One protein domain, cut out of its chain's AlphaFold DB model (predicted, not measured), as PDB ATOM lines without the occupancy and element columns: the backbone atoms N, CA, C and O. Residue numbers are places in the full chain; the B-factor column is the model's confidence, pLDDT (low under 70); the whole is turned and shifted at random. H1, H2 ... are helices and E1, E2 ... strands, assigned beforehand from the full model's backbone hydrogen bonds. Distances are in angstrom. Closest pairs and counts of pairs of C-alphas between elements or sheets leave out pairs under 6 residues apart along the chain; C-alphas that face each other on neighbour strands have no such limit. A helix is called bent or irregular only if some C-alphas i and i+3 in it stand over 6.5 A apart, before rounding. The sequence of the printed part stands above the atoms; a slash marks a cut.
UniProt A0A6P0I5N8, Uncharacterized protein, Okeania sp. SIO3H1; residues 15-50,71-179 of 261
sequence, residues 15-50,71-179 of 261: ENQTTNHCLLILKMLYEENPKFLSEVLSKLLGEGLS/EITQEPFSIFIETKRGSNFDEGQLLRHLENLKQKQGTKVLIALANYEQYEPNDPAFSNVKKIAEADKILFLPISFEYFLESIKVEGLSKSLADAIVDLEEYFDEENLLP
ATOM      1  N   GLU A  15     170.416 127.056 242.570       91.06
ATOM      2  CA  GLU A  15     169.813 126.475 241.350       91.06
ATOM      3  C   GLU A  15     168.656 127.333 240.816       91.06
ATOM      4  O   GLU A  15     168.591 127.631 239.627       91.06
ATOM      5  N   ASN A  16     167.792 127.832 241.706       90.62
ATOM      6  CA  ASN A  16     166.681 128.704 241.319       90.62
ATOM      7  C   ASN A  16     167.149 130.092 240.862       90.62
ATOM      8  O   ASN A  16     166.496 130.703 240.016       90.62
ATOM      9  N   GLN A  17     168.260 130.599 241.410       92.12
ATOM     10  CA  GLN A  17     168.877 131.841 240.931       92.12
ATOM     11  C   GLN A  17     169.401 131.657 239.504       92.12
ATOM     12  O   GLN A  17     169.038 132.438 238.627       92.12
ATOM     13  N   THR A  18     170.137 130.571 239.248       94.31
ATOM     14  CA  THR A  18     170.624 130.224 237.906       94.31
ATOM     15  C   THR A  18     169.471 130.074 236.912       94.31
ATOM     16  O   THR A  18     169.487 130.723 235.870       94.31
ATOM     17  N   THR A  19     168.413 129.321 237.251       94.75
ATOM     18  CA  THR A  19     167.214 129.207 236.398       94.75
ATOM     19  C   THR A  19     166.596 130.577 236.096       94.75
ATOM     20  O   THR A  19     166.203 130.840 234.960       94.75
ATOM     21  N   ASN A  20     166.518 131.471 237.088       95.31
ATOM     22  CA  ASN A  20     165.991 132.821 236.891       95.31
ATOM     23  C   ASN A  20     166.852 133.642 235.921       95.31
ATOM     24  O   ASN A  20     166.281 134.315 235.069       95.31
ATOM     25  N   HIS A  21     168.183 133.584 236.026       95.56
ATOM     26  CA  HIS A  21     169.078 134.307 235.117       95.56
ATOM     27  C   HIS A  21     168.956 133.795 233.672       95.56
ATOM     28  O   HIS A  21     168.789 134.601 232.757       95.56
ATOM     29  N   CYS A  22     168.901 132.473 233.460       96.50
ATOM     30  CA  CYS A  22     168.660 131.899 232.131       96.50
ATOM     31  C   CYS A  22     167.323 132.373 231.540       96.50
ATOM     32  O   CYS A  22     167.253 132.823 230.397       96.50
ATOM     33  N   LEU A  23     166.245 132.305 232.332       96.50
ATOM     34  CA  LEU A  23     164.914 132.738 231.901       96.50
ATOM     35  C   LEU A  23     164.833 134.247 231.653       96.50
ATOM     36  O   LEU A  23     164.062 134.678 230.798       96.50
ATOM     37  N   LEU A  24     165.608 135.049 232.384       96.56
ATOM     38  CA  LEU A  24     165.685 136.489 232.180       96.56
ATOM     39  C   LEU A  24     166.266 136.818 230.804       96.56
ATOM     40  O   LEU A  24     165.648 137.591 230.079       96.56
ATOM     41  N   ILE A  25     167.373 136.183 230.412       97.38
ATOM     42  CA  ILE A  25     167.950 136.380 229.076       97.38
ATOM     43  C   ILE A  25     166.981 135.931 227.980       97.38
ATOM     44  O   ILE A  25     166.731 136.681 227.039       97.38
ATOM     45  N   LEU A  26     166.352 134.758 228.123       96.50
ATOM     46  CA  LEU A  26     165.342 134.285 227.164       96.50
ATOM     47  C   LEU A  26     164.158 135.253 227.034       96.50
ATOM     48  O   LEU A  26     163.641 135.468 225.936       96.50
ATOM     49  N   LYS A  27     163.736 135.857 228.148       95.81
ATOM     50  CA  LYS A  27     162.696 136.885 228.163       95.81
ATOM     51  C   LYS A  27     163.155 138.151 227.433       95.81
ATOM     52  O   LYS A  27     162.411 138.640 226.588       95.81
ATOM     53  N   MET A  28     164.356 138.649 227.724       96.12
ATOM     54  CA  MET A  28     164.908 139.848 227.081       96.12
ATOM     55  C   MET A  28     165.064 139.656 225.567       96.12
ATOM     56  O   MET A  28     164.688 140.541 224.806       96.12
ATOM     57  N   LEU A  29     165.513 138.476 225.122       95.94
ATOM     58  CA  LEU A  29     165.577 138.113 223.701       95.94
ATOM     59  C   LEU A  29     164.209 138.240 223.022       95.94
ATOM     60  O   LEU A  29     164.107 138.834 221.954       95.94
ATOM     61  N   TYR A  30     163.152 137.708 223.645       94.69
ATOM     62  CA  TYR A  30     161.796 137.806 223.101       94.69
ATOM     63  C   TYR A  30     161.258 139.241 223.086       94.69
ATOM     64  O   TYR A  30     160.605 139.632 222.119       94.69
ATOM     65  N   GLU A  31     161.506 140.005 224.152       94.75
ATOM     66  CA  GLU A  31     161.067 141.399 224.279       94.75
ATOM     67  C   GLU A  31     161.766 142.320 223.273       94.75
ATOM     68  O   GLU A  31     161.128 143.230 222.747       94.75
ATOM     69  N   GLU A  32     163.041 142.067 222.968       95.19
ATOM     70  CA  GLU A  32     163.775 142.805 221.940       95.19
ATOM     71  C   GLU A  32     163.287 142.426 220.535       95.19
ATOM     72  O   GLU A  32     162.934 143.294 219.734       95.19
ATOM     73  N   ASN A  33     163.227 141.125 220.231       92.94
ATOM     74  CA  ASN A  33     162.682 140.628 218.976       92.94
ATOM     75  C   ASN A  33     162.272 139.149 219.104       92.94
ATOM     76  O   ASN A  33     163.140 138.292 219.279       92.94
ATOM     77  N   PRO A  34     160.992 138.783 218.890       91.75
ATOM     78  CA  PRO A  34     160.550 137.387 218.943       91.75
ATOM     79  C   PRO A  34     161.351 136.429 218.047       91.75
ATOM     80  O   PRO A  34     161.438 135.236 218.348       91.75
ATOM     81  N   LYS A  35     161.965 136.935 216.966       90.62
ATOM     82  CA  LYS A  35     162.853 136.152 216.096       90.62
ATOM     83  C   LYS A  35     164.120 135.681 216.808       90.62
ATOM     84  O   LYS A  35     164.540 134.564 216.536       90.62
ATOM     85  N   PHE A  36     164.680 136.463 217.732       94.19
ATOM     86  CA  PHE A  36     165.863 136.056 218.493       94.19
ATOM     87  C   PHE A  36     165.555 134.845 219.361       94.19
ATOM     88  O   PHE A  36     166.234 133.830 219.249       94.19
ATOM     89  N   LEU A  37     164.465 134.883 220.137       93.81
ATOM     90  CA  LEU A  37     164.047 133.699 220.890       93.81
ATOM     91  C   LEU A  37     163.736 132.523 219.950       93.81
ATOM     92  O   LEU A  37     164.083 131.388 220.266       93.81
ATOM     93  N   SER A  38     163.120 132.772 218.789       91.31
ATOM     94  CA  SER A  38     162.885 131.716 217.798       91.31
ATOM     95  C   SER A  38     164.181 131.060 217.327       91.31
ATOM     96  O   SER A  38     164.213 129.837 217.189       91.31
ATOM     97  N   GLU A  39     165.231 131.838 217.073       91.81
ATOM     98  CA  GLU A  39     166.535 131.336 216.641       91.81
ATOM     99  C   GLU A  39     167.198 130.524 217.753       91.81
ATOM    100  O   GLU A  39     167.607 129.390 217.515       91.81
ATOM    101  N   VAL A  40     167.206 131.045 218.984       93.69
ATOM    102  CA  VAL A  40     167.733 130.334 220.158       93.69
ATOM    103  C   VAL A  40     167.016 129.004 220.366       93.69
ATOM    104  O   VAL A  40     167.661 127.971 220.523       93.69
ATOM    105  N   LEU A  41     165.680 128.989 220.330       92.12
ATOM    106  CA  LEU A  41     164.919 127.748 220.482       92.12
ATOM    107  C   LEU A  41     165.151 126.787 219.312       92.12
ATOM    108  O   LEU A  41     165.147 125.581 219.524       92.12
ATOM    109  N   SER A  42     165.410 127.290 218.103       89.81
ATOM    110  CA  SER A  42     165.788 126.442 216.965       89.81
ATOM    111  C   SER A  42     167.178 125.824 217.155       89.81
ATOM    112  O   SER A  42     167.355 124.644 216.870       89.81
ATOM    113  N   LYS A  43     168.149 126.578 217.693       91.19
ATOM    114  CA  LYS A  43     169.490 126.068 218.040       91.19
ATOM    115  C   LYS A  43     169.429 125.017 219.154       91.19
ATOM    116  O   LYS A  43     170.023 123.952 219.032       91.19
ATOM    117  N   LEU A  44     168.666 125.281 220.217       89.88
ATOM    118  CA  LEU A  44     168.562 124.377 221.368       89.88
ATOM    119  C   LEU A  44     167.764 123.102 221.067       89.88
ATOM    120  O   LEU A  44     168.075 122.046 221.608       89.88
ATOM    121  N   LEU A  45     166.701 123.206 220.264       84.44
ATOM    122  CA  LEU A  45     165.656 122.177 220.151       84.44
ATOM    123  C   LEU A  45     165.574 121.558 218.745       84.44
ATOM    124  O   LEU A  45     164.763 120.660 218.512       84.44
ATOM    125  N   GLY A  46     166.381 122.052 217.804       78.44
ATOM    126  CA  GLY A  46     166.335 121.686 216.392       78.44
ATOM    127  C   GLY A  46     165.090 122.215 215.670       78.44
ATOM    128  O   GLY A  46     164.419 123.157 216.101       78.44
ATOM    129  N   GLU A  47     164.737 121.572 214.555       64.62
ATOM    130  CA  GLU A  47     163.625 121.994 213.686       64.62
ATOM    131  C   GLU A  47     162.241 121.944 214.365       64.62
ATOM    132  O   GLU A  47     161.291 122.562 213.887       64.62
ATOM    133  N   GLY A  48     162.108 121.264 215.512       62.28
ATOM    134  CA  GLY A  48     160.827 121.031 216.186       62.28
ATOM    135  C   GLY A  48     160.077 122.295 216.633       62.28
ATOM    136  O   GLY A  48     158.849 122.246 216.783       62.28
ATOM    137  N   LEU A  49     160.776 123.420 216.824       67.69
ATOM    138  CA  LEU A  49     160.205 124.717 217.233       67.69
ATOM    139  C   LEU A  49     160.509 125.878 216.277       67.69
ATOM    140  O   LEU A  49     160.081 127.007 216.536       67.69
ATOM    141  N   SER A  50     161.167 125.602 215.149       65.00
ATOM    142  CA  SER A  50     161.460 126.626 214.147       65.00
ATOM    143  C   SER A  50     160.166 127.257 213.622       65.00
ATOM    144  O   SER A  50     159.218 126.570 213.234       65.00
ATOM    145  N   GLU A  71     143.453 135.796 209.849       88.12
ATOM    146  CA  GLU A  71     143.685 134.918 210.988       88.12
ATOM    147  C   GLU A  71     144.995 135.320 211.678       88.12
ATOM    148  O   GLU A  71     146.028 135.523 211.038       88.12
ATOM    149  N   ILE A  72     144.936 135.456 213.005       89.75
ATOM    150  CA  ILE A  72     146.092 135.713 213.867       89.75
ATOM    151  C   ILE A  72     146.203 134.522 214.805       89.75
ATOM    152  O   ILE A  72     145.280 134.251 215.574       89.75
ATOM    153  N   THR A  73     147.309 133.788 214.733       89.44
ATOM    154  CA  THR A  73     147.502 132.557 215.510       89.44
ATOM    155  C   THR A  73     148.898 132.478 216.094       89.44
ATOM    156  O   THR A  73     149.845 133.046 215.565       89.44
ATOM    157  N   GLN A  74     149.036 131.746 217.192       88.12
ATOM    158  CA  GLN A  74     150.325 131.350 217.736       88.12
ATOM    159  C   GLN A  74     150.232 129.875 218.102       88.12
ATOM    160  O   GLN A  74     149.293 129.453 218.780       88.12
ATOM    161  N   GLU A  75     151.186 129.083 217.622       87.88
ATOM    162  CA  GLU A  75     151.227 127.664 217.948       87.88
ATOM    163  C   GLU A  75     151.579 127.499 219.432       87.88
ATOM    164  O   GLU A  75     152.583 128.058 219.886       87.88
ATOM    165  N   PRO A  76     150.771 126.764 220.217       91.62
ATOM    166  CA  PRO A  76     151.069 126.577 221.622       91.62
ATOM    167  C   PRO A  76     152.325 125.718 221.782       91.62
ATOM    168  O   PRO A  76     152.531 124.728 221.074       91.62
ATOM    169  N   PHE A  77     153.155 126.082 222.749       92.38
ATOM    170  CA  PHE A  77     154.249 125.246 223.213       92.38
ATOM    171  C   PHE A  77     154.463 125.438 224.714       92.38
ATOM    172  O   PHE A  77     154.010 126.412 225.316       92.38
ATOM    173  N   SER A  78     155.115 124.474 225.349       94.38
ATOM    174  CA  SER A  78     155.462 124.501 226.767       94.38
ATOM    175  C   SER A  78     156.852 123.917 226.949       94.38
ATOM    176  O   SER A  78     157.098 122.776 226.565       94.38
ATOM    177  N   ILE A  79     157.741 124.711 227.541       94.50
ATOM    178  CA  ILE A  79     159.118 124.325 227.844       94.50
ATOM    179  C   ILE A  79     159.265 124.347 229.360       94.50
ATOM    180  O   ILE A  79     159.057 125.388 229.986       94.50
ATOM    181  N   PHE A  80     159.578 123.201 229.953       96.12
ATOM    182  CA  PHE A  80     160.029 123.125 231.339       96.12
ATOM    183  C   PHE A  80     161.553 123.094 231.344       96.12
ATOM    184  O   PHE A  80     162.154 122.413 230.517       96.12
ATOM    185  N   ILE A  81     162.162 123.838 232.264       95.31
ATOM    186  CA  ILE A  81     163.611 123.890 232.449       95.31
ATOM    187  C   ILE A  81     163.887 123.486 233.892       95.31
ATOM    188  O   ILE A  81     163.425 124.159 234.813       95.31
ATOM    189  N   GLU A  82     164.612 122.390 234.070       94.69
ATOM    190  CA  GLU A  82     165.140 121.949 235.358       94.69
ATOM    191  C   GLU A  82     166.645 122.194 235.358       94.69
ATOM    192  O   GLU A  82     167.339 121.722 234.459       94.69
ATOM    193  N   THR A  83     167.153 122.920 236.354       94.44
ATOM    194  CA  THR A  83     168.569 123.299 236.412       94.44
ATOM    195  C   THR A  83     169.269 122.601 237.564       94.44
ATOM    196  O   THR A  83     168.810 122.683 238.705       94.44
ATOM    197  N   LYS A  84     170.424 121.996 237.292       92.56
ATOM    198  CA  LYS A  84     171.329 121.452 238.309       92.56
ATOM    199  C   LYS A  84     172.708 122.068 238.186       92.56
ATOM    200  O   LYS A  84     173.203 122.316 237.094       92.56
ATOM    201  N   ARG A  85     173.343 122.342 239.327       89.38
ATOM    202  CA  ARG A  85     174.733 122.837 239.322       89.38
ATOM    203  C   ARG A  85     175.730 121.744 238.944       89.38
ATOM    204  O   ARG A  85     176.720 122.027 238.287       89.38
ATOM    205  N   GLY A  86     175.470 120.519 239.399       84.25
ATOM    206  CA  GLY A  86     176.186 119.320 238.970       84.25
ATOM    207  C   GLY A  86     175.465 118.622 237.819       84.25
ATOM    208  O   GLY A  86     174.537 119.176 237.238       84.25
ATOM    209  N   SER A  87     175.858 117.385 237.530       80.94
ATOM    210  CA  SER A  87     175.298 116.579 236.438       80.94
ATOM    211  C   SER A  87     174.158 115.647 236.852       80.94
ATOM    212  O   SER A  87     173.503 115.104 235.973       80.94
ATOM    213  N   ASN A  88     173.920 115.458 238.154       85.06
ATOM    214  CA  ASN A  88     173.025 114.412 238.657       85.06
ATOM    215  C   ASN A  88     171.588 114.921 238.797       85.06
ATOM    216  O   ASN A  88     171.319 115.834 239.589       85.06
ATOM    217  N   PHE A  89     170.661 114.286 238.085       90.31
ATOM    218  CA  PHE A  89     169.230 114.574 238.183       90.31
ATOM    219  C   PHE A  89     168.482 113.451 238.902       90.31
ATOM    220  O   PHE A  89     168.808 112.275 238.770       90.31
ATOM    221  N   ASP A  90     167.434 113.813 239.647       91.12
ATOM    222  CA  ASP A  90     166.506 112.835 240.215       91.12
ATOM    223  C   ASP A  90     165.559 112.338 239.115       91.12
ATOM    224  O   ASP A  90     164.740 113.100 238.594       91.12
ATOM    225  N   GLU A  91     165.652 111.054 238.767       93.44
ATOM    226  CA  GLU A  91     164.788 110.434 237.757       93.44
ATOM    227  C   GLU A  91     163.306 110.647 238.094       93.44
ATOM    228  O   GLU A  91     162.521 111.083 237.251       93.44
ATOM    229  N   GLY A  92     162.923 110.426 239.358       94.25
ATOM    230  CA  GLY A  92     161.544 110.592 239.811       94.25
ATOM    231  C   GLY A  92     161.019 112.013 239.599       94.25
ATOM    232  O   GLY A  92     159.855 112.199 239.236       94.25
ATOM    233  N   GLN A  93     161.858 113.027 239.796       93.75
ATOM    234  CA  GLN A  93     161.542 114.426 239.527       93.75
ATOM    235  C   GLN A  93     161.301 114.667 238.040       93.75
ATOM    236  O   GLN A  93     160.267 115.242 237.689       93.75
ATOM    237  N   LEU A  94     162.187 114.181 237.169       95.94
ATOM    238  CA  LEU A  94     162.029 114.315 235.720       95.94
ATOM    239  C   LEU A  94     160.745 113.636 235.224       95.94
ATOM    240  O   LEU A  94     159.989 114.244 234.466       95.94
ATOM    241  N   LEU A  95     160.425 112.439 235.720       96.12
ATOM    242  CA  LEU A  95     159.182 111.739 235.376       96.12
ATOM    243  C   LEU A  95     157.932 112.522 235.808       96.12
ATOM    244  O   LEU A  95     156.986 112.662 235.032       96.12
ATOM    245  N   ARG A  96     157.936 113.123 237.007       96.31
ATOM    246  CA  ARG A  96     156.847 114.018 237.448       96.31
ATOM    247  C   ARG A  96     156.711 115.248 236.544       96.31
ATOM    248  O   ARG A  96     155.601 115.743 236.343       96.31
ATOM    249  N   HIS A  97     157.812 115.772 236.005       95.88
ATOM    250  CA  HIS A  97     157.763 116.873 235.042       95.88
ATOM    251  C   HIS A  97     157.158 116.445 233.702       95.88
ATOM    252  O   HIS A  97     156.334 117.190 233.164       95.88
ATOM    253  N   LEU A  98     157.489 115.248 233.203       96.75
ATOM    254  CA  LEU A  98     156.890 114.690 231.984       96.75
ATOM    255  C   LEU A  98     155.369 114.530 232.114       96.75
ATOM    256  O   LEU A  98     154.637 115.007 231.248       96.75
ATOM    257  N   GLU A  99     154.877 113.978 233.228       96.31
ATOM    258  CA  GLU A  99     153.432 113.834 233.481       96.31
ATOM    259  C   GLU A  99     152.692 115.183 233.471       96.31
ATOM    260  O   GLU A  99     151.605 115.323 232.906       96.31
ATOM    261  N   ASN A 100     153.307 116.226 234.031       95.25
ATOM    262  CA  ASN A 100     152.745 117.577 233.996       95.25
ATOM    263  C   ASN A 100     152.781 118.196 232.586       95.25
ATOM    264  O   ASN A 100     151.837 118.886 232.187       95.25
ATOM    265  N   LEU A 101     153.849 117.965 231.813       95.38
ATOM    266  CA  LEU A 101     153.966 118.423 230.423       95.38
ATOM    267  C   LEU A 101     152.974 117.720 229.499       95.38
ATOM    268  O   LEU A 101     152.435 118.347 228.584       95.38
ATOM    269  N   LYS A 102     152.679 116.443 229.750       94.75
ATOM    270  CA  LYS A 102     151.718 115.645 228.984       94.75
ATOM    271  C   LYS A 102     150.349 116.314 228.891       94.75
ATOM    272  O   LYS A 102     149.712 116.232 227.842       94.75
ATOM    273  N   GLN A 103     149.947 117.043 229.932       94.06
ATOM    274  CA  GLN A 103     148.676 117.770 230.009       94.06
ATOM    275  C   GLN A 103     148.670 119.107 229.242       94.06
ATOM    276  O   GLN A 103     147.616 119.724 229.087       94.06
ATOM    277  N   LYS A 104     149.826 119.594 228.767       95.06
ATOM    278  CA  LYS A 104     149.937 120.852 228.011       95.06
ATOM    279  C   LYS A 104     149.535 120.671 226.545       95.06
ATOM    280  O   LYS A 104     149.568 119.570 226.000       95.06
ATOM    281  N   GLN A 105     149.147 121.766 225.897       91.75
ATOM    282  CA  GLN A 105     148.813 121.770 224.472       91.75
ATOM    283  C   GLN A 105     150.039 122.091 223.615       91.75
ATOM    284  O   GLN A 105     150.928 122.827 224.039       91.75
ATOM    285  N   GLY A 106     150.039 121.570 222.387       90.69
ATOM    286  CA  GLY A 106     151.074 121.837 221.394       90.69
ATOM    287  C   GLY A 106     152.415 121.175 221.703       90.69
ATOM    288  O   GLY A 106     152.450 120.062 222.230       90.69
ATOM    289  N   THR A 107     153.513 121.825 221.316       91.56
ATOM    290  CA  THR A 107     154.862 121.256 221.463       91.56
ATOM    291  C   THR A 107     155.306 121.266 222.925       91.56
ATOM    292  O   THR A 107     155.231 122.290 223.597       91.56
ATOM    293  N   LYS A 108     155.783 120.123 223.422       94.75
ATOM    294  CA  LYS A 108     156.182 119.922 224.820       94.75
ATOM    295  C   LYS A 108     157.668 119.636 224.878       94.75
ATOM    296  O   LYS A 108     158.143 118.759 224.158       94.75
ATOM    297  N   VAL A 109     158.375 120.346 225.744       94.94
ATOM    298  CA  VAL A 109     159.823 120.223 225.885       94.94
ATOM    299  C   VAL A 109     160.189 120.207 227.361       94.94
ATOM    300  O   VAL A 109     159.681 121.022 228.133       94.94
ATOM    301  N   LEU A 110     161.080 119.299 227.739       96.25
ATOM    302  CA  LEU A 110     161.754 119.285 229.029       96.25
ATOM    303  C   LEU A 110     163.257 119.438 228.794       96.25
ATOM    304  O   LEU A 110     163.879 118.567 228.190       96.25
ATOM    305  N   ILE A 111     163.826 120.535 229.280       95.19
ATOM    306  CA  ILE A 111     165.262 120.800 229.263       95.19
ATOM    307  C   ILE A 111     165.825 120.473 230.646       95.19
ATOM    308  O   ILE A 111     165.380 121.042 231.643       95.19
ATOM    309  N   ALA A 112     166.807 119.579 230.696       94.94
ATOM    310  CA  ALA A 112     167.653 119.358 231.862       94.94
ATOM    311  C   ALA A 112     168.952 120.152 231.654       94.94
ATOM    312  O   ALA A 112     169.782 119.771 230.837       94.94
ATOM    313  N   LEU A 113     169.085 121.299 232.321       94.88
ATOM    314  CA  LEU A 113     170.204 122.230 232.170       94.88
ATOM    315  C   LEU A 113     171.239 122.008 233.280       94.88
ATOM    316  O   LEU A 113     170.914 122.142 234.460       94.88
ATOM    317  N   ALA A 114     172.479 121.681 232.926       93.38
ATOM    318  CA  ALA A 114     173.518 121.386 233.913       93.38
ATOM    319  C   ALA A 114     174.945 121.606 233.401       93.38
ATOM    320  O   ALA A 114     175.169 121.919 232.235       93.38
ATOM    321  N   ASN A 115     175.940 121.438 234.275       90.06
ATOM    322  CA  ASN A 115     177.348 121.422 233.876       90.06
ATOM    323  C   ASN A 115     177.730 120.020 233.372       90.06
ATOM    324  O   ASN A 115     178.330 119.224 234.096       90.06
ATOM    325  N   TYR A 116     177.304 119.683 232.153       87.25
ATOM    326  CA  TYR A 116     177.707 118.438 231.504       87.25
ATOM    327  C   TYR A 116     179.047 118.599 230.794       87.25
ATOM    328  O   TYR A 116     179.260 119.552 230.045       87.25
ATOM    329  N   GLU A 117     179.933 117.621 230.970       75.75
ATOM    330  CA  GLU A 117     181.223 117.609 230.273       75.75
ATOM    331  C   GLU A 117     181.117 117.048 228.851       75.75
ATOM    332  O   GLU A 117     181.882 117.444 227.969       75.75
ATOM    333  N   GLN A 118     180.155 116.148 228.635       72.31
ATOM    334  CA  GLN A 118     179.898 115.457 227.375       72.31
ATOM    335  C   GLN A 118     178.748 116.121 226.614       72.31
ATOM    336  O   GLN A 118     177.804 116.622 227.224       72.31
ATOM    337  N   TYR A 119     178.812 116.078 225.278       66.00
ATOM    338  CA  TYR A 119     177.748 116.590 224.409       66.00
ATOM    339  C   TYR A 119     176.439 115.804 224.577       66.00
ATOM    340  O   TYR A 119     175.367 116.396 224.652       66.00
ATOM    341  N   GLU A 120     176.534 114.477 224.710       73.31
ATOM    342  CA  GLU A 120     175.421 113.616 225.113       73.31
ATOM    343  C   GLU A 120     175.692 113.049 226.508       73.31
ATOM    344  O   GLU A 120     176.471 112.107 226.649       73.31
ATOM    345  N   PRO A 121     175.073 113.606 227.557       79.81
ATOM    346  CA  PRO A 121     175.310 113.135 228.911       79.81
ATOM    347  C   PRO A 121     174.747 111.728 229.099       79.81
ATOM    348  O   PRO A 121     173.553 111.484 228.891       79.81
ATOM    349  N   ASN A 122     175.606 110.810 229.532       73.12
ATOM    350  CA  ASN A 122     175.236 109.436 229.847       73.12
ATOM    351  C   ASN A 122     174.839 109.290 231.329       73.12
ATOM    352  O   ASN A 122     175.484 108.570 232.089       73.12
ATOM    353  N   ASP A 123     173.806 110.019 231.760       78.62
ATOM    354  CA  ASP A 123     173.221 109.836 233.095       78.62
ATOM    355  C   ASP A 123     172.272 108.616 233.065       78.62
ATOM    356  O   ASP A 123     171.355 108.584 232.230       78.62
ATOM    357  N   PRO A 124     172.442 107.615 233.954       77.88
ATOM    358  CA  PRO A 124     171.533 106.475 234.058       77.88
ATOM    359  C   PRO A 124     170.052 106.872 234.166       77.88
ATOM    360  O   PRO A 124     169.201 106.205 233.568       77.88
ATOM    361  N   ALA A 125     169.743 107.986 234.841       78.38
ATOM    362  CA  ALA A 125     168.387 108.511 234.978       78.38
ATOM    363  C   ALA A 125     167.767 108.898 233.622       78.38
ATOM    364  O   ALA A 125     166.550 108.841 233.443       78.38
ATOM    365  N   PHE A 126     168.578 109.272 232.628       89.88
ATOM    366  CA  PHE A 126     168.072 109.750 231.340       89.88
ATOM    367  C   PHE A 126     167.574 108.634 230.435       89.88
ATOM    368  O   PHE A 126     166.715 108.894 229.596       89.88
ATOM    369  N   SER A 127     168.050 107.398 230.595       89.38
ATOM    370  CA  SER A 127     167.629 106.286 229.732       89.38
ATOM    371  C   SER A 127     166.126 106.019 229.845       89.38
ATOM    372  O   SER A 127     165.427 105.920 228.833       89.38
ATOM    373  N   ASN A 128     165.600 105.961 231.071       91.19
ATOM    374  CA  ASN A 128     164.170 105.759 231.287       91.19
ATOM    375  C   ASN A 128     163.352 107.013 230.931       91.19
ATOM    376  O   ASN A 128     162.325 106.918 230.258       91.19
ATOM    377  N   VAL A 129     163.843 108.200 231.305       94.38
ATOM    378  CA  VAL A 129     163.183 109.484 231.009       94.38
ATOM    379  C   VAL A 129     163.040 109.705 229.501       94.38
ATOM    380  O   VAL A 129     161.955 110.072 229.056       94.38
ATOM    381  N   LYS A 130     164.080 109.424 228.700       94.38
ATOM    382  CA  LYS A 130     164.039 109.515 227.228       94.38
ATOM    383  C   LYS A 130     162.946 108.618 226.642       94.38
ATOM    384  O   LYS A 130     162.121 109.099 225.871       94.38
ATOM    385  N   LYS A 131     162.877 107.351 227.070       94.06
ATOM    386  CA  LYS A 131     161.860 106.390 226.597       94.06
ATOM    387  C   LYS A 131     160.434 106.866 226.877       94.06
ATOM    388  O   LYS A 131     159.570 106.786 226.006       94.06
ATOM    389  N   ILE A 132     160.180 107.362 228.087       95.00
ATOM    390  CA  ILE A 132     158.848 107.844 228.478       95.00
ATOM    391  C   ILE A 132     158.509 109.146 227.741       95.00
ATOM    392  O   ILE A 132     157.395 109.295 227.240       95.00
ATOM    393  N   ALA A 133     159.471 110.062 227.610       95.44
ATOM    394  CA  ALA A 133     159.290 111.307 226.873       95.44
ATOM    395  C   ALA A 133     158.924 111.047 225.401       95.44
ATOM    396  O   ALA A 133     157.963 111.634 224.903       95.44
ATOM    397  N   GLU A 134     159.606 110.113 224.732       94.38
ATOM    398  CA  GLU A 134     159.287 109.698 223.360       94.38
ATOM    399  C   GLU A 134     157.861 109.141 223.238       94.38
ATOM    400  O   GLU A 134     157.108 109.560 222.353       94.38
ATOM    401  N   ALA A 135     157.456 108.255 224.157       94.75
ATOM    402  CA  ALA A 135     156.108 107.685 224.176       94.75
ATOM    403  C   ALA A 135     155.017 108.764 224.326       94.75
ATOM    404  O   ALA A 135     153.975 108.703 223.667       94.75
ATOM    405  N   ASP A 136     155.286 109.792 225.133       95.00
ATOM    406  CA  ASP A 136     154.371 110.908 225.381       95.00
ATOM    407  C   ASP A 136     154.512 112.074 224.384       95.00
ATOM    408  O   ASP A 136     153.811 113.089 224.509       95.00
ATOM    409  N   LYS A 137     155.361 111.925 223.355       94.19
ATOM    410  CA  LYS A 137     155.675 112.957 222.348       94.19
ATOM    411  C   LYS A 137     156.181 114.259 222.984       94.19
ATOM    412  O   LYS A 137     155.787 115.360 222.585       94.19
ATOM    413  N   ILE A 138     157.026 114.123 223.998       95.19
ATOM    414  CA  ILE A 138     157.720 115.204 224.694       95.19
ATOM    415  C   ILE A 138     159.187 115.168 224.268       95.19
ATOM    416  O   ILE A 138     159.820 114.117 224.280       95.19
ATOM    417  N   LEU A 139     159.741 116.323 223.912       93.31
ATOM    418  CA  LEU A 139     161.161 116.447 223.604       93.31
ATOM    419  C   LEU A 139     161.948 116.594 224.913       93.31
ATOM    420  O   LEU A 139     161.812 117.609 225.594       93.31
ATOM    421  N   PHE A 140     162.739 115.587 225.279       94.00
ATOM    422  CA  PHE A 140     163.629 115.647 226.440       94.00
ATOM    423  C   PHE A 140     165.064 115.934 226.003       94.00
ATOM    424  O   PHE A 140     165.614 115.196 225.187       94.00
ATOM    425  N   LEU A 141     165.666 116.994 226.550       92.12
ATOM    426  CA  LEU A 141     166.988 117.468 226.147       92.12
ATOM    427  C   LEU A 141     167.871 117.759 227.359       92.12
ATOM    428  O   LEU A 141     167.621 118.731 228.079       92.12
ATOM    429  N   PRO A 142     168.924 116.965 227.578       93.25
ATOM    430  CA  PRO A 142     170.009 117.364 228.453       93.25
ATOM    431  C   PRO A 142     170.892 118.392 227.728       93.25
ATOM    432  O   PRO A 142     171.421 118.116 226.655       93.25
ATOM    433  N   ILE A 143     171.017 119.594 228.289       92.56
ATOM    434  CA  ILE A 143     171.741 120.729 227.705       92.56
ATOM    435  C   ILE A 143     172.792 121.231 228.694       92.56
ATOM    436  O   ILE A 143     172.503 121.399 229.878       92.56
ATOM    437  N   SER A 144     174.016 121.487 228.222       93.31
ATOM    438  CA  SER A 144     175.054 122.085 229.063       93.31
ATOM    439  C   SER A 144     174.877 123.603 229.191       93.31
ATOM    440  O   SER A 144     174.347 124.250 228.287       93.31
ATOM    441  N   PHE A 145     175.354 124.200 230.288       94.44
ATOM    442  CA  PHE A 145     175.421 125.667 230.405       94.44
ATOM    443  C   PHE A 145     176.251 126.304 229.283       94.44
ATOM    444  O   PHE A 145     175.868 127.345 228.759       94.44
ATOM    445  N   GLU A 146     177.339 125.645 228.882       91.88
ATOM    446  CA  GLU A 146     178.195 126.034 227.755       91.88
ATOM    447  C   GLU A 146     177.393 126.098 226.444       91.88
ATOM    448  O   GLU A 146     177.321 127.152 225.815       91.88
ATOM    449  N   TYR A 147     176.673 125.027 226.091       92.44
ATOM    450  CA  TYR A 147     175.846 124.997 224.880       92.44
ATOM    451  C   TYR A 147     174.673 125.987 224.940       92.44
ATOM    452  O   TYR A 147     174.292 126.585 223.930       92.44
ATOM    453  N   PHE A 148     174.098 126.198 226.129       95.31
ATOM    454  CA  PHE A 148     173.080 127.225 226.335       95.31
ATOM    455  C   PHE A 148     173.628 128.629 226.048       95.31
ATOM    456  O   PHE A 148     172.988 129.368 225.299       95.31
ATOM    457  N   LEU A 149     174.808 128.979 226.583       94.38
ATOM    458  CA  LEU A 149     175.470 130.266 226.325       94.38
ATOM    459  C   LEU A 149     175.772 130.472 224.839       94.38
ATOM    460  O   LEU A 149     175.516 131.546 224.297       94.38
ATOM    461  N   GLU A 150     176.293 129.453 224.161       92.62
ATOM    462  CA  GLU A 150     176.548 129.518 222.720       92.62
ATOM    463  C   GLU A 150     175.252 129.737 221.930       92.62
ATOM    464  O   GLU A 150     175.208 130.535 220.993       92.62
ATOM    465  N   SER A 151     174.164 129.085 222.345       94.44
ATOM    466  CA  SER A 151     172.877 129.170 221.657       94.44
ATOM    467  C   SER A 151     172.226 130.549 221.760       94.44
ATOM    468  O   SER A 151     171.585 130.977 220.800       94.44
ATOM    469  N   ILE A 152     172.381 131.252 222.891       95.94
ATOM    470  CA  ILE A 152     171.805 132.595 223.107       95.94
ATOM    471  C   ILE A 152     172.590 133.720 222.420       95.94
ATOM    472  O   ILE A 152     172.042 134.807 222.230       95.94
ATOM    473  N   LYS A 153     173.842 133.470 222.010       92.88
ATOM    474  CA  LYS A 153     174.669 134.405 221.232       92.88
ATOM    475  C   LYS A 153     174.190 134.420 219.770       92.88
ATOM    476  O   LYS A 153     174.714 133.715 218.907       92.88
ATOM    477  N   VAL A 154     173.134 135.187 219.501       91.88
ATOM    478  CA  VAL A 154     172.574 135.400 218.152       91.88
ATOM    479  C   VAL A 154     173.121 136.681 217.518       91.88
ATOM    480  O   VAL A 154     173.604 137.578 218.209       91.88
ATOM    481  N   GLU A 155     173.074 136.777 216.190       90.56
ATOM    482  CA  GLU A 155     173.547 137.967 215.478       90.56
ATOM    483  C   GLU A 155     172.550 139.134 215.587       90.56
ATOM    484  O   GLU A 155     171.335 138.947 215.616       90.56
ATOM    485  N   GLY A 156     173.065 140.368 215.601       91.75
ATOM    486  CA  GLY A 156     172.235 141.578 215.550       91.75
ATOM    487  C   GLY A 156     171.604 142.010 216.877       91.75
ATOM    488  O   GLY A 156     170.734 142.880 216.864       91.75
ATOM    489  N   LEU A 157     172.044 141.437 218.002       93.00
ATOM    490  CA  LEU A 157     171.640 141.869 219.340       93.00
ATOM    491  C   LEU A 157     172.014 143.328 219.612       93.00
ATOM    492  O   LEU A 157     173.073 143.811 219.197       93.00
ATOM    493  N   SER A 158     171.168 144.022 220.375       95.88
ATOM    494  CA  SER A 158     171.530 145.313 220.948       95.88
ATOM    495  C   SER A 158     172.745 145.179 221.871       95.88
ATOM    496  O   SER A 158     172.962 144.144 222.503       95.88
ATOM    497  N   LYS A 159     173.521 146.262 222.009       92.19
ATOM    498  CA  LYS A 159     174.667 146.279 222.929       92.19
ATOM    499  C   LYS A 159     174.256 145.899 224.356       92.19
ATOM    500  O   LYS A 159     174.932 145.106 224.986       92.19
ATOM    501  N   SER A 160     173.122 146.413 224.838       94.31
ATOM    502  CA  SER A 160     172.639 146.120 226.193       94.31
ATOM    503  C   SER A 160     172.337 144.638 226.408       94.31
ATOM    504  O   SER A 160     172.567 144.137 227.505       94.31
ATOM    505  N   LEU A 161     171.777 143.953 225.409       94.75
ATOM    506  CA  LEU A 161     171.471 142.530 225.516       94.75
ATOM    507  C   LEU A 161     172.733 141.680 225.353       94.75
ATOM    508  O   LEU A 161     172.897 140.703 226.075       94.75
ATOM    509  N   ALA A 162     173.654 142.083 224.474       92.94
ATOM    510  CA  ALA A 162     174.968 141.457 224.372       92.94
ATOM    511  C   ALA A 162     175.749 141.557 225.696       92.94
ATOM    512  O   ALA A 162     176.234 140.539 226.181       92.94
ATOM    513  N   ASP A 163     175.791 142.740 226.316       91.50
ATOM    514  CA  ASP A 163     176.439 142.964 227.615       91.50
ATOM    515  C   ASP A 163     175.778 142.099 228.714       91.50
ATOM    516  O   ASP A 163     176.467 141.444 229.484       91.50
ATOM    517  N   ALA A 164     174.443 141.975 228.728       95.19
ATOM    518  CA  ALA A 164     173.748 141.102 229.684       95.19
ATOM    519  C   ALA A 164     174.061 139.602 229.497       95.19
ATOM    520  O   ALA A 164     174.037 138.835 230.461       95.19
ATOM    521  N   ILE A 165     174.334 139.158 228.265       94.69
ATOM    522  CA  ILE A 165     174.794 137.788 227.994       94.69
ATOM    523  C   ILE A 165     176.224 137.591 228.510       94.69
ATOM    524  O   ILE A 165     176.517 136.526 229.048       94.69
ATOM    525  N   VAL A 166     177.089 138.605 228.382       90.69
ATOM    526  CA  VAL A 166     178.443 138.584 228.962       90.69
ATOM    527  C   VAL A 166     178.369 138.488 230.487       90.69
ATOM    528  O   VAL A 166     179.002 137.606 231.058       90.69
ATOM    529  N   ASP A 167     177.515 139.281 231.140       93.81
ATOM    530  CA  ASP A 167     177.305 139.195 232.592       93.81
ATOM    531  C   ASP A 167     176.816 137.792 233.024       93.81
ATOM    532  O   ASP A 167     177.207 137.272 234.072       93.81
ATOM    533  N   LEU A 168     175.958 137.144 232.219       95.00
ATOM    534  CA  LEU A 168     175.519 135.767 232.481       95.00
ATOM    535  C   LEU A 168     176.677 134.763 232.365       95.00
ATOM    536  O   LEU A 168     176.749 133.821 233.155       95.00
ATOM    537  N   GLU A 169     177.550 134.943 231.375       92.38
ATOM    538  CA  GLU A 169     178.738 134.114 231.166       92.38
ATOM    539  C   GLU A 169     179.725 134.244 232.330       92.38
ATOM    540  O   GLU A 169     180.154 133.221 232.868       92.38
ATOM    541  N   GLU A 170     179.997 135.469 232.789       88.75
ATOM    542  CA  GLU A 170     180.813 135.729 233.982       88.75
ATOM    543  C   GLU A 170     180.211 135.054 235.223       88.75
ATOM    544  O   GLU A 170     180.903 134.318 235.928       88.75
ATOM    545  N   TYR A 171     178.897 135.191 235.437       93.38
ATOM    546  CA  TYR A 171     178.198 134.496 236.520       93.38
ATOM    547  C   TYR A 171     178.350 132.968 236.430       93.38
ATOM    548  O   TYR A 171     178.551 132.306 237.450       93.38
ATOM    549  N   PHE A 172     178.255 132.366 235.238       92.69
ATOM    550  CA  PHE A 172     178.451 130.919 235.099       92.69
ATOM    551  C   PHE A 172     179.885 130.487 235.427       92.69
ATOM    552  O   PHE A 172     180.055 129.427 236.040       92.69
ATOM    553  N   ASP A 173     180.894 131.279 235.063       86.12
ATOM    554  CA  ASP A 173     182.290 130.988 235.404       86.12
ATOM    555  C   ASP A 173     182.540 131.095 236.918       86.12
ATOM    556  O   ASP A 173     183.015 130.135 237.533       86.12
ATOM    557  N   GLU A 174     182.109 132.192 237.553       87.88
ATOM    558  CA  GLU A 174     182.223 132.402 239.007       87.88
ATOM    559  C   GLU A 174     181.563 131.269 239.810       87.88
ATOM    560  O   GLU A 174     182.069 130.790 240.832       87.88
ATOM    561  N   GLU A 175     180.429 130.781 239.311       89.81
ATOM    562  CA  GLU A 175     179.653 129.722 239.939       89.81
ATOM    563  C   GLU A 175     180.156 128.305 239.605       89.81
ATOM    564  O   GLU A 175     179.592 127.329 240.118       89.81
ATOM    565  N   ASN A 176     181.240 128.186 238.824       88.56
ATOM    566  CA  ASN A 176     181.841 126.937 238.340       88.56
ATOM    567  C   ASN A 176     180.846 126.055 237.556       88.56
ATOM    568  O   ASN A 176     180.816 124.829 237.698       88.56
ATOM    569  N   LEU A 177     179.993 126.692 236.753       91.00
ATOM    570  CA  LEU A 177     178.975 126.045 235.922       91.00
ATOM    571  C   LEU A 177     179.466 125.752 234.499       91.00
ATOM    572  O   LEU A 177     178.810 125.008 233.773       91.00
ATOM    573  N   LEU A 178     180.613 126.312 234.112       88.50
ATOM    574  CA  LEU A 178     181.282 126.032 232.845       88.50
ATOM    575  C   LEU A 178     182.421 125.026 233.045       88.50
ATOM    576  O   LEU A 178     183.071 125.022 234.097       88.50
ATOM    577  N   PRO A 179     182.729 124.194 232.038       83.50
ATOM    578  CA  PRO A 179     183.871 123.291 232.077       83.50
ATOM    579  C   PRO A 179     185.175 124.059 231.788       83.50
ATOM    580  O   PRO A 179     185.902 123.747 230.847       83.50
TER     581      PRO A 179
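AT A GLANCE: This is residues 15 to 50 and 71 to 179 of the 261 residues of an uncharacterized protein of Okeania sp. SIO3H1 (UniProt A0A6P0I5N8). A small, twisted sheet of three parallel strands lies between two sets of helices: H3 and H4 side by side over one face, and H1, H2 and H5 over the other, with H6 packed on H1 and H5 farther out. E1, residues 71 to 73, sticks out as a thin arm at one end. The printed part has 145 residues, with named elements in the order H1 H2 E1 E2 H3 E3 H4 E4 H5 H6, and the sheet runs E2 E3 E4. The class is mixed, helices and strands; the whole is compact, with a radius of gyration of the C-alphas of 15.3 A, and only just flat, spanning 48 by 42 by 23 A.

IN THESE COORDINATES: H1, residues 15 to 32, begins at C-alpha (169.813, 126.475, 241.350) and is 26.1 A long. H2, residues 34 to 49, 12.8 A, has a kink of 96 degrees near residue 43 and is irregular: C-alphas 44 and 47 are 9.4 A apart. E1 is residues 71 to 73, 6.4 A. E2, residues 77 to 83, is 19.6 A; H3, residues 91 to 102, 16.6 A; E3, residues 107 to 114, 22.4 A; H4, residues 124 to 135, 18.4 A; E4, residues 138 to 144, 19.2 A. H5, residues 145 to 152, is 10.7 A; H6, residues 159 to 174, is 22.5 A and ends at C-alpha (182.223, 132.402, 239.007).

HOW THE PARTS SIT: E2 and E3 are parallel at 14 degrees, with N 80 and O 109 at 2.8 A. E3 and E4 are parallel at 24 degrees, with N 112 and O 141 at 2.9 A. E2, H3, E3 and E3, H4, E4 are strand-helix-strand units, parallel neighbour strands joined through a helix, with right-handed crossovers. H3 and H4 touch at Glu 91 and Ala 125, whose C-alphas are 4.9 A apart. The sheet and its helices make three layers, helices on both faces of a sheet: H1, H2 and H5 are on one face of the sheet E2 E3 E4 and H3 and H4 on the other, while H6 is not on it. H2 runs across the strands at a height over the sheet of 10.5 A. H1, with residues 21 to 29 alone, touches H6 at a shallow tilt of 14 degrees, opposite ways; the closest C-alphas, of Ile 25 and Ile 165, are 7.1 A apart. H5 and H6 form a helical hairpin. Every O i to N i+4 pair is within hydrogen-bond range in H1, H3, H5 and H6, against 9 of 12 in H2 and 6 of 8 in H4.

THE WHOLE: The C-alphas farthest apart, of Glu 71 and Glu 174, are 47.7 A apart. Residues 51 to 70 are not printed, with 19.9 A between C-alphas 50 and 71. Of the links that are printed whole, none is long. Mean pLDDT of the printed part is 90.8; residues 47 to 50 and residue 119 are under 70.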